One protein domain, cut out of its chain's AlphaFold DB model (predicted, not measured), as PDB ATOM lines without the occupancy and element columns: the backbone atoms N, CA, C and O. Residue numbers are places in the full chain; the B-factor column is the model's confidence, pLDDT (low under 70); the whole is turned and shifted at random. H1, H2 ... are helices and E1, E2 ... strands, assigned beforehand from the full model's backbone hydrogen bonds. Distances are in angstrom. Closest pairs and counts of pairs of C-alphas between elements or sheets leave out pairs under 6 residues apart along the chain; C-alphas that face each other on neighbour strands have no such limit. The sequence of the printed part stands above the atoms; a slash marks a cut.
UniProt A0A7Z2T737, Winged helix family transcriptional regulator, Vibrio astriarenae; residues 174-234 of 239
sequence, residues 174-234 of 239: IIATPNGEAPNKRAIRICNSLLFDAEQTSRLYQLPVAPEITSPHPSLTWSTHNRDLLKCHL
ATOM      1  N   ILE A 174       8.190  41.132 -55.450       85.50
ATOM      2  CA  ILE A 174       9.353  42.016 -55.611       85.50
ATOM      3  C   ILE A 174       9.978  42.289 -54.242       85.50
ATOM      4  O   ILE A 174       9.285  42.595 -53.271       85.50
ATOM      5  N   ILE A 175      11.304  42.197 -54.174       84.06
ATOM      6  CA  ILE A 175      12.088  42.494 -52.973       84.06
ATOM      7  C   ILE A 175      12.578  43.939 -53.079       84.06
ATOM      8  O   ILE A 175      13.383  44.250 -53.953       84.06
ATOM      9  N   ALA A 176      12.086  44.816 -52.206       78.81
ATOM     10  CA  ALA A 176      12.503  46.211 -52.151       78.81
ATOM     11  C   ALA A 176      13.734  46.348 -51.242       78.81
ATOM     12  O   ALA A 176      13.656  46.142 -50.029       78.81
ATOM     13  N   THR A 177      14.879  46.679 -51.835       74.06
ATOM     14  CA  THR A 177      16.123  46.989 -51.116       74.06
ATOM     15  C   THR A 177      16.304  48.505 -50.979       74.06
ATOM     16  O   THR A 177      15.990  49.211 -51.939       74.06
ATOM     17  N   PRO A 178      16.885  49.014 -49.876       66.62
ATOM     18  CA  PRO A 178      16.987  50.455 -49.609       66.62
ATOM     19  C   PRO A 178      17.672  51.288 -50.708       66.62
ATOM     20  O   PRO A 178      17.275  52.424 -50.933       66.62
ATOM     21  N   ASN A 179      18.643  50.713 -51.429       64.31
ATOM     22  CA  ASN A 179      19.456  51.425 -52.429       64.31
ATOM     23  C   ASN A 179      19.138  51.038 -53.886       64.31
ATOM     24  O   ASN A 179      19.899  51.365 -54.791       64.31
ATOM     25  N   GLY A 180      18.055  50.289 -54.131       66.75
ATOM     26  CA  GLY A 180      17.731  49.785 -55.478       66.75
ATOM     27  C   GLY A 180      18.731  48.762 -56.048       66.75
ATOM     28  O   GLY A 180      18.707  48.479 -57.244       66.75
ATOM     29  N   GLU A 181      19.610  48.213 -55.209       73.81
ATOM     30  CA  GLU A 181      20.584  47.186 -55.582       73.81
ATOM     31  C   GLU A 181      19.931  45.810 -55.792       73.81
ATOM     32  O   GLU A 181      18.859  45.503 -55.269       73.81
ATOM     33  N   ALA A 182      20.604  44.930 -56.539       77.62
ATOM     34  CA  ALA A 182      20.135  43.560 -56.700       77.62
ATOM     35  C   ALA A 182      20.066  42.840 -55.332       77.62
ATOM     36  O   ALA A 182      21.011  42.915 -54.539       77.62
ATOM     37  N   PRO A 183      18.978  42.103 -55.036       79.81
ATOM     38  CA  PRO A 183      18.782  41.499 -53.727       79.81
ATOM     39  C   PRO A 183      19.845  40.432 -53.448       79.81
ATOM     40  O   PRO A 183      20.046  39.492 -54.219       79.81
ATOM     41  N   ASN A 184      20.513  40.543 -52.299       83.06
ATOM     42  CA  ASN A 184      21.506  39.558 -51.885       83.06
ATOM     43  C   ASN A 184      20.853  38.213 -51.475       83.06
ATOM     44  O   ASN A 184      19.666  38.123 -51.150       83.06
ATOM     45  N   LYS A 185      21.643  37.130 -51.416       85.06
ATOM     46  CA  LYS A 185      21.144  35.782 -51.045       85.06
ATOM     47  C   LYS A 185      20.509  35.705 -49.647       85.06
ATOM     48  O   LYS A 185      19.812  34.737 -49.337       85.06
ATOM     49  N   ARG A 186      20.794  36.662 -48.759       83.62
ATOM     50  CA  ARG A 186      20.215  36.723 -47.408       83.62
ATOM     51  C   ARG A 186      18.821  37.355 -47.448       83.62
ATOM     52  O   ARG A 186      17.902  36.788 -46.871       83.62
ATOM     53  N   ALA A 187      18.662  38.445 -48.190       83.50
ATOM     54  CA  ALA A 187      17.404  39.131 -48.466       83.50
ATOM     55  C   ALA A 187      16.371  38.182 -49.088       83.50
ATOM     56  O   ALA A 187      15.262  38.063 -48.578       83.50
ATOM     57  N   ILE A 188      16.778  37.420 -50.112       86.94
ATOM     58  CA  ILE A 188      15.915  36.422 -50.766       86.94
ATOM     59  C   ILE A 188      15.416  35.376 -49.759       86.94
ATOM     60  O   ILE A 188      14.228  35.062 -49.726       86.94
ATOM     61  N   ARG A 189      16.303  34.860 -48.897       88.56
ATOM     62  CA  ARG A 189      15.928  33.861 -47.883       88.56
ATOM     63  C   ARG A 189      14.925  34.405 -46.870       88.56
ATOM     64  O   ARG A 189      13.965  33.711 -46.556       88.56
ATOM     65  N   ILE A 190      15.132  35.631 -46.396       87.88
ATOM     66  CA  ILE A 190      14.228  36.278 -45.440       87.88
ATOM     67  C   ILE A 190      12.838  36.446 -46.068       87.88
ATOM     68  O   ILE A 190      11.854  35.998 -45.488       87.88
ATOM     69  N   CYS A 191      12.746  36.985 -47.283       89.06
ATOM     70  CA  CYS A 191      11.454  37.181 -47.945       89.06
ATOM     71  C   CYS A 191      10.726  35.861 -48.237       89.06
ATOM     72  O   CYS A 191       9.527  35.763 -47.988       89.06
ATOM     73  N   ASN A 192      11.443  34.819 -48.671       90.75
ATOM     74  CA  ASN A 192      10.843  33.499 -48.880       90.75
ATOM     75  C   ASN A 192      10.335  32.880 -47.571       90.75
ATOM     76  O   ASN A 192       9.277  32.257 -47.572       90.75
ATOM     77  N   SER A 193      11.050  33.068 -46.454       89.75
ATOM     78  CA  SER A 193      10.576  32.582 -45.151       89.75
ATOM     79  C   SER A 193       9.303  33.289 -44.685       89.75
ATOM     80  O   SER A 193       8.398  32.626 -44.191       89.75
ATOM     81  N   LEU A 194       9.191  34.604 -44.906       88.94
ATOM     82  CA  LEU A 194       7.977  35.356 -44.577       88.94
ATOM     83  C   LEU A 194       6.801  34.943 -45.462       88.94
ATOM     84  O   LEU A 194       5.677  34.843 -44.979       88.94
ATOM     85  N   LEU A 195       7.059  34.701 -46.750       88.94
ATOM     86  CA  LEU A 195       6.035  34.257 -47.691       88.94
ATOM     87  C   LEU A 195       5.495  32.885 -47.282       88.94
ATOM     88  O   LEU A 195       4.285  32.708 -47.168       88.94
ATOM     89  N   PHE A 196       6.398  31.949 -46.987       87.38
ATOM     90  CA  PHE A 196       6.034  30.610 -46.541       87.38
ATOM     91  C   PHE A 196       5.234  30.637 -45.231       87.38
ATOM     92  O   PHE A 196       4.213  29.963 -45.120       87.38
ATOM     93  N   ASP A 197       5.646  31.449 -44.254       86.88
ATOM     94  CA  ASP A 197       4.907  31.604 -42.996       86.88
ATOM     95  C   ASP A 197       3.497  32.180 -43.222       86.88
ATOM     96  O   ASP A 197       2.510  31.666 -42.688       86.88
ATOM     97  N   ALA A 198       3.371  33.199 -44.078       85.06
ATOM     98  CA  ALA A 198       2.081  33.796 -44.420       85.06
ATOM     99  C   ALA A 198       1.143  32.817 -45.154       85.06
ATOM    100  O   ALA A 198      -0.075  32.881 -44.957       85.06
ATOM    101  N   GLU A 199       1.683  31.908 -45.971       85.25
ATOM    102  CA  GLU A 199       0.930  30.833 -46.630       85.25
ATOM    103  C   GLU A 199       0.435  29.790 -45.627       85.25
ATOM    104  O   GLU A 199      -0.763  29.511 -45.571       85.25
ATOM    105  N   GLN A 200       1.331  29.259 -44.789       84.00
ATOM    106  CA  GLN A 200       0.991  28.227 -43.801       84.00
ATOM    107  C   GLN A 200      -0.037  28.722 -42.780       84.00
ATOM    108  O   GLN A 200      -0.920  27.978 -42.359       84.00
ATOM    109  N   THR A 201       0.036  30.002 -42.417       81.69
ATOM    110  CA  THR A 201      -0.901  30.625 -41.474       81.69
ATOM    111  C   THR A 201      -2.153  31.199 -42.141       81.69
ATOM    112  O   THR A 201      -2.994  31.775 -41.452       81.69
ATOM    113  N   SER A 202      -2.312  31.050 -43.466       81.06
ATOM    114  CA  SER A 202      -3.425  31.621 -44.247       81.06
ATOM    115  C   SER A 202      -3.584  33.146 -44.091       81.06
ATOM    116  O   SER A 202      -4.671  33.699 -44.272       81.06
ATOM    117  N   ARG A 203      -2.489  33.854 -43.775       80.44
ATOM    118  CA  ARG A 203      -2.458  35.306 -43.522       80.44
ATOM    119  C   ARG A 203      -2.222  36.150 -44.766       80.44
ATOM    120  O   ARG A 203      -2.364  37.368 -44.695       80.44
ATOM    121  N   LEU A 204      -1.927  35.541 -45.915       80.62
ATOM    122  CA  LEU A 204      -1.700  36.262 -47.176       80.62
ATOM    123  C   LEU A 204      -2.807  37.276 -47.509       80.62
ATOM    124  O   LEU A 204      -2.525  38.414 -47.880       80.62
ATOM    125  N   TYR A 205      -4.075  36.905 -47.321       79.69
ATOM    126  CA  TYR A 205      -5.218  37.785 -47.600       79.69
ATOM    127  C   TYR A 205      -5.456  38.866 -46.534       79.69
ATOM    128  O   TYR A 205      -6.299  39.742 -46.736       79.69
ATOM    129  N   GLN A 206      -4.739  38.804 -45.415       82.88
ATOM    130  CA  GLN A 206      -4.836  39.738 -44.291       82.88
ATOM    131  C   GLN A 206      -3.678  40.744 -44.267       82.88
ATOM    132  O   GLN A 206      -3.682  41.652 -43.440       82.88
ATOM    133  N   LEU A 207      -2.697  40.605 -45.168       84.12
ATOM    134  CA  LEU A 207      -1.587  41.548 -45.266       84.12
ATOM    135  C   LEU A 207      -2.093  42.955 -45.626       84.12
ATOM    136  O   LEU A 207      -3.015  43.096 -46.440       84.12
ATOM    137  N   PRO A 208      -1.484  44.004 -45.053       82.62
ATOM    138  CA  PRO A 208      -1.877  45.372 -45.333       82.62
ATOM    139  C   PRO A 208      -1.541  45.764 -46.781       82.62
ATOM    140  O   PRO A 208      -0.548  45.324 -47.366       82.62
ATOM    141  N   VAL A 209      -2.384  46.627 -47.347       78.94
ATOM    142  CA  VAL A 209      -2.146  47.334 -48.613       78.94
ATOM    143  C   VAL A 209      -1.637  48.717 -48.217       78.94
ATOM    144  O   VAL A 209      -2.415  49.507 -47.689       78.94
ATOM    145  N   ALA A 210      -0.346  49.011 -48.370       64.94
ATOM    146  CA  ALA A 210       0.198  50.290 -47.903       64.94
ATOM    147  C   ALA A 210       1.321  50.833 -48.801       64.94
ATOM    148  O   ALA A 210       2.125  50.045 -49.309       64.94
ATOM    149  N   PRO A 211       1.422  52.170 -48.953       59.00
ATOM    150  CA  PRO A 211       2.658  52.827 -49.345       59.00
ATOM    151  C   PRO A 211       3.608  52.817 -48.134       59.00
ATOM    152  O   PRO A 211       3.252  53.297 -47.066       59.00
ATOM    153  N   GLU A 212       4.787  52.217 -48.298       58.38
ATOM    154  CA  GLU A 212       5.982  52.475 -47.474       58.38
ATOM    155  C   GLU A 212       5.787  52.483 -45.943       58.38
ATOM    156  O   GLU A 212       5.890  53.504 -45.271       58.38
ATOM    157  N   ILE A 213       5.580  51.300 -45.354       56.66
ATOM    158  CA  ILE A 213       5.812  51.131 -43.915       56.66
ATOM    159  C   ILE A 213       7.317  50.929 -43.722       56.66
ATOM    160  O   ILE A 213       7.843  49.843 -43.978       56.66
ATOM    161  N   THR A 214       8.016  51.958 -43.249       58.41
ATOM    162  CA  THR A 214       9.385  51.857 -42.718       58.41
ATOM    163  C   THR A 214       9.338  51.113 -41.382       58.41
ATOM    164  O   THR A 214       9.439  51.686 -40.301       58.41
ATOM    165  N   SER A 215       9.095  49.806 -41.447       60.50
ATOM    166  CA  SER A 215       9.149  48.938 -40.276       60.50
ATOM    167  C   SER A 215      10.613  48.636 -39.943       60.50
ATOM    168  O   SER A 215      11.391  48.338 -40.855       60.50
ATOM    169  N   PRO A 216      11.014  48.643 -38.656       67.25
ATOM    170  CA  PRO A 216      12.345  48.192 -38.244       67.25
ATOM    171  C   PRO A 216      12.569  46.692 -38.512       67.25
ATOM    172  O   PRO A 216      13.685  46.192 -38.365       67.25
ATOM    173  N   HIS A 217      11.520  45.967 -38.914       74.75
ATOM    174  CA  HIS A 217      11.549  44.542 -39.204       74.75
ATOM    175  C   HIS A 217      11.131  44.236 -40.650       74.75
ATOM    176  O   HIS A 217      10.334  44.972 -41.238       74.75
ATOM    177  N   PRO A 218      11.625  43.119 -41.222       81.88
ATOM    178  CA  PRO A 218      11.185  42.641 -42.525       81.88
ATOM    179  C   PRO A 218       9.667  42.444 -42.557       81.88
ATOM    180  O   PRO A 218       9.108  41.845 -41.638       81.88
ATOM    181  N   SER A 219       8.993  42.923 -43.599       85.75
ATOM    182  CA  SER A 219       7.531  42.814 -43.699       85.75
ATOM    183  C   SER A 219       7.054  42.600 -45.133       85.75
ATOM    184  O   SER A 219       7.740  42.960 -46.091       85.75
ATOM    185  N   LEU A 220       5.876  41.986 -45.268       86.75
ATOM    186  CA  LEU A 220       5.210  41.736 -46.545       86.75
ATOM    187  C   LEU A 220       3.960  42.604 -46.666       86.75
ATOM    188  O   LEU A 220       3.143  42.657 -45.746       86.75
ATOM    189  N   THR A 221       3.796  43.251 -47.814       87.62
ATOM    190  CA  THR A 221       2.648  44.113 -48.109       87.62
ATOM    191  C   THR A 221       2.155  43.892 -49.534       87.62
ATOM    192  O   THR A 221       2.889  43.440 -50.419       87.62
ATOM    193  N   TRP A 222       0.888  44.220 -49.774       86.81
ATOM    194  CA  TRP A 222       0.320  44.225 -51.119       86.81
ATOM    195  C   TRP A 222       0.582  45.563 -51.807       86.81
ATOM    196  O   TRP A 222       0.291  46.620 -51.249       86.81
ATOM    197  N   SER A 223       1.087  45.526 -53.044       82.06
ATOM    198  CA  SER A 223       1.366  46.752 -53.802       82.06
ATOM    199  C   SER A 223       0.104  47.457 -54.296       82.06
ATOM    200  O   SER A 223       0.142  48.660 -54.545       82.06
ATOM    201  N   THR A 224      -0.978  46.714 -54.527       76.69
ATOM    202  CA  THR A 224      -2.254  47.232 -55.036       76.69
ATOM    203  C   THR A 224      -3.416  46.580 -54.292       76.69
ATOM    204  O   THR A 224      -3.287  45.479 -53.756       76.69
ATOM    205  N   HIS A 225      -4.580  47.234 -54.300       76.06
ATOM    206  CA  HIS A 225      -5.812  46.685 -53.722       76.06
ATOM    207  C   HIS A 225      -6.257  45.385 -54.412       76.06
ATOM    208  O   HIS A 225      -6.850  44.524 -53.767       76.06
ATOM    209  N   ASN A 226      -5.891  45.203 -55.687       78.12
ATOM    210  CA  ASN A 226      -6.155  43.983 -56.453       78.12
ATOM    211  C   ASN A 226      -5.211  42.817 -56.102       78.12
ATOM    212  O   ASN A 226      -5.417  41.708 -56.588       78.12
ATOM    213  N   ARG A 227      -4.200  43.044 -55.242       79.12
ATOM    214  CA  ARG A 227      -3.270  42.014 -54.735       79.12
ATOM    215  C   ARG A 227      -2.547  41.248 -55.844       79.12
ATOM    216  O   ARG A 227      -2.233  40.070 -55.710       79.12
ATOM    217  N   ASP A 228      -2.270  41.937 -56.945       81.62
ATOM    218  CA  ASP A 228      -1.608  41.351 -58.113       81.62
ATOM    219  C   ASP A 228      -0.077  41.293 -57.954       81.62
ATOM    220  O   ASP A 228       0.605  40.657 -58.753       81.62
ATOM    221  N   LEU A 229       0.472  41.966 -56.935       83.19
ATOM    222  CA  LEU A 229       1.908  42.073 -56.700       83.19
ATOM    223  C   LEU A 229       2.219  42.178 -55.204       83.19
ATOM    224  O   LEU A 229       1.736  43.094 -54.527       83.19
ATOM    225  N   LEU A 230       3.072  41.279 -54.714       87.81
ATOM    226  CA  LEU A 230       3.542  41.269 -53.331       87.81
ATOM    227  C   LEU A 230       4.885  42.000 -53.212       87.81
ATOM    228  O   LEU A 230       5.780  41.811 -54.037       87.81
ATOM    229  N   LYS A 231       5.046  42.826 -52.178       88.12
ATOM    230  CA  LYS A 231       6.294  43.536 -51.881       88.12
ATOM    231  C   LYS A 231       6.874  43.060 -50.558       88.12
ATOM    232  O   LYS A 231       6.173  43.006 -49.552       88.12
ATOM    233  N   CYS A 232       8.162  42.734 -50.569       87.69
ATOM    234  CA  CYS A 232       8.933  42.448 -49.366       87.69
ATOM    235  C   CYS A 232       9.814  43.649 -49.023       87.69
ATOM    236  O   CYS A 232      10.685  44.018 -49.812       87.69
ATOM    237  N   HIS A 233       9.588  44.241 -47.853       85.06
ATOM    238  CA  HIS A 233      10.371  45.352 -47.322       85.06
ATOM    239  C   HIS A 233      11.440  44.826 -46.372       85.06
ATOM    240  O   HIS A 233      11.144  44.027 -45.481       85.06
ATOM    241  N   LEU A 234      12.677  45.286 -46.550       80.44
ATOM    242  CA  LEU A 234      13.806  44.944 -45.689       80.44
ATOM    243  C   LEU A 234      14.299  46.195 -44.946       80.44
ATOM    244  O   LEU A 234      14.351  47.268 -45.549       80.44
TER     245      LEU A 234
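AT A GLANCE: This is residues 174 to 234 of the 239 residues of the protein "Winged helix family transcriptional regulator" of Vibrio astriarenae (UniProt A0A7Z2T737). A small three-stranded sheet has one long helix, H1, packed across one of its faces, two layers in all, a helix layer over a strand layer. The long link from H1 to E2, residues 201 to 218, loops past the sheet to the side away from the helix before it returns to E2. The printed part has 61 residues with one named helix and three named strands, in the order E1 H1 E2 E3; the sheet's order is E1 E3 E2, mixed. The class is mixed, helices and strands, though under half of the residues are in named elements. The whole is compact, with a radius of gyration of the C-alphas of 11.2 A, and rounded, spanning 28 by 24 by 22 A.

HOW THE PARTS SIT: Begin at E3, residues 230 to 233, the inner strand of the sheet. Beside it runs the edge strand E1, residues 174 to 176, parallel at 22 degrees; look for N 174 and O 230, within hydrogen-bond range at 2.9 A. E3's other neighbour is the edge strand E2, residues 219 to 222, antiparallel at 149 degrees, with N 221 and O 231 within hydrogen-bond range at 3.0 A; E2 and E3 form a hairpin. E1 and E2 are apart. Now find H1, residues 185 to 200, which is on the sheet at a height over the sheet of 9.3 A. It lies over E3, on which 4 of its 16 C-alphas fall, and only just over E2, with 3; it is only just not over E1, with 2. On the local plane it runs slantwise to the strands, at 53 degrees to E3. The closest C-alphas of H1 and E3 are those of Cys 191 and Cys 232, 6.0 A apart; those of H1 and E2 are Leu 194 and Leu 220, at 7.2 A. In H1, 11 of 12 O i to N i+4 pairs are within hydrogen-bond range.

IN THESE COORDINATES: Find C-alpha 174 at (9.353, 42.016, -55.611), where E1 begins; the strand is 6.3 A long. H1 starts at C-alpha 185, (21.144, 35.782, -51.045), and runs 22.7 A to C-alpha 200. E2 is 10.4 A long, and E3 runs 10.0 A to C-alpha 233 at (10.371, 45.352, -47.322).

THE WHOLE: The two C-alphas farthest apart, those of Asn 179 and Ser 202, are 31.3 A apart. The printed part has no cut. The link from H1 to E2 is long, with 18 residues; those from E1 to H1 and from E2 to E3 are short. The mean pLDDT of the printed part is 79.9, and the model's confidence is under 70 at residues 178 to 180 and 210 to 216.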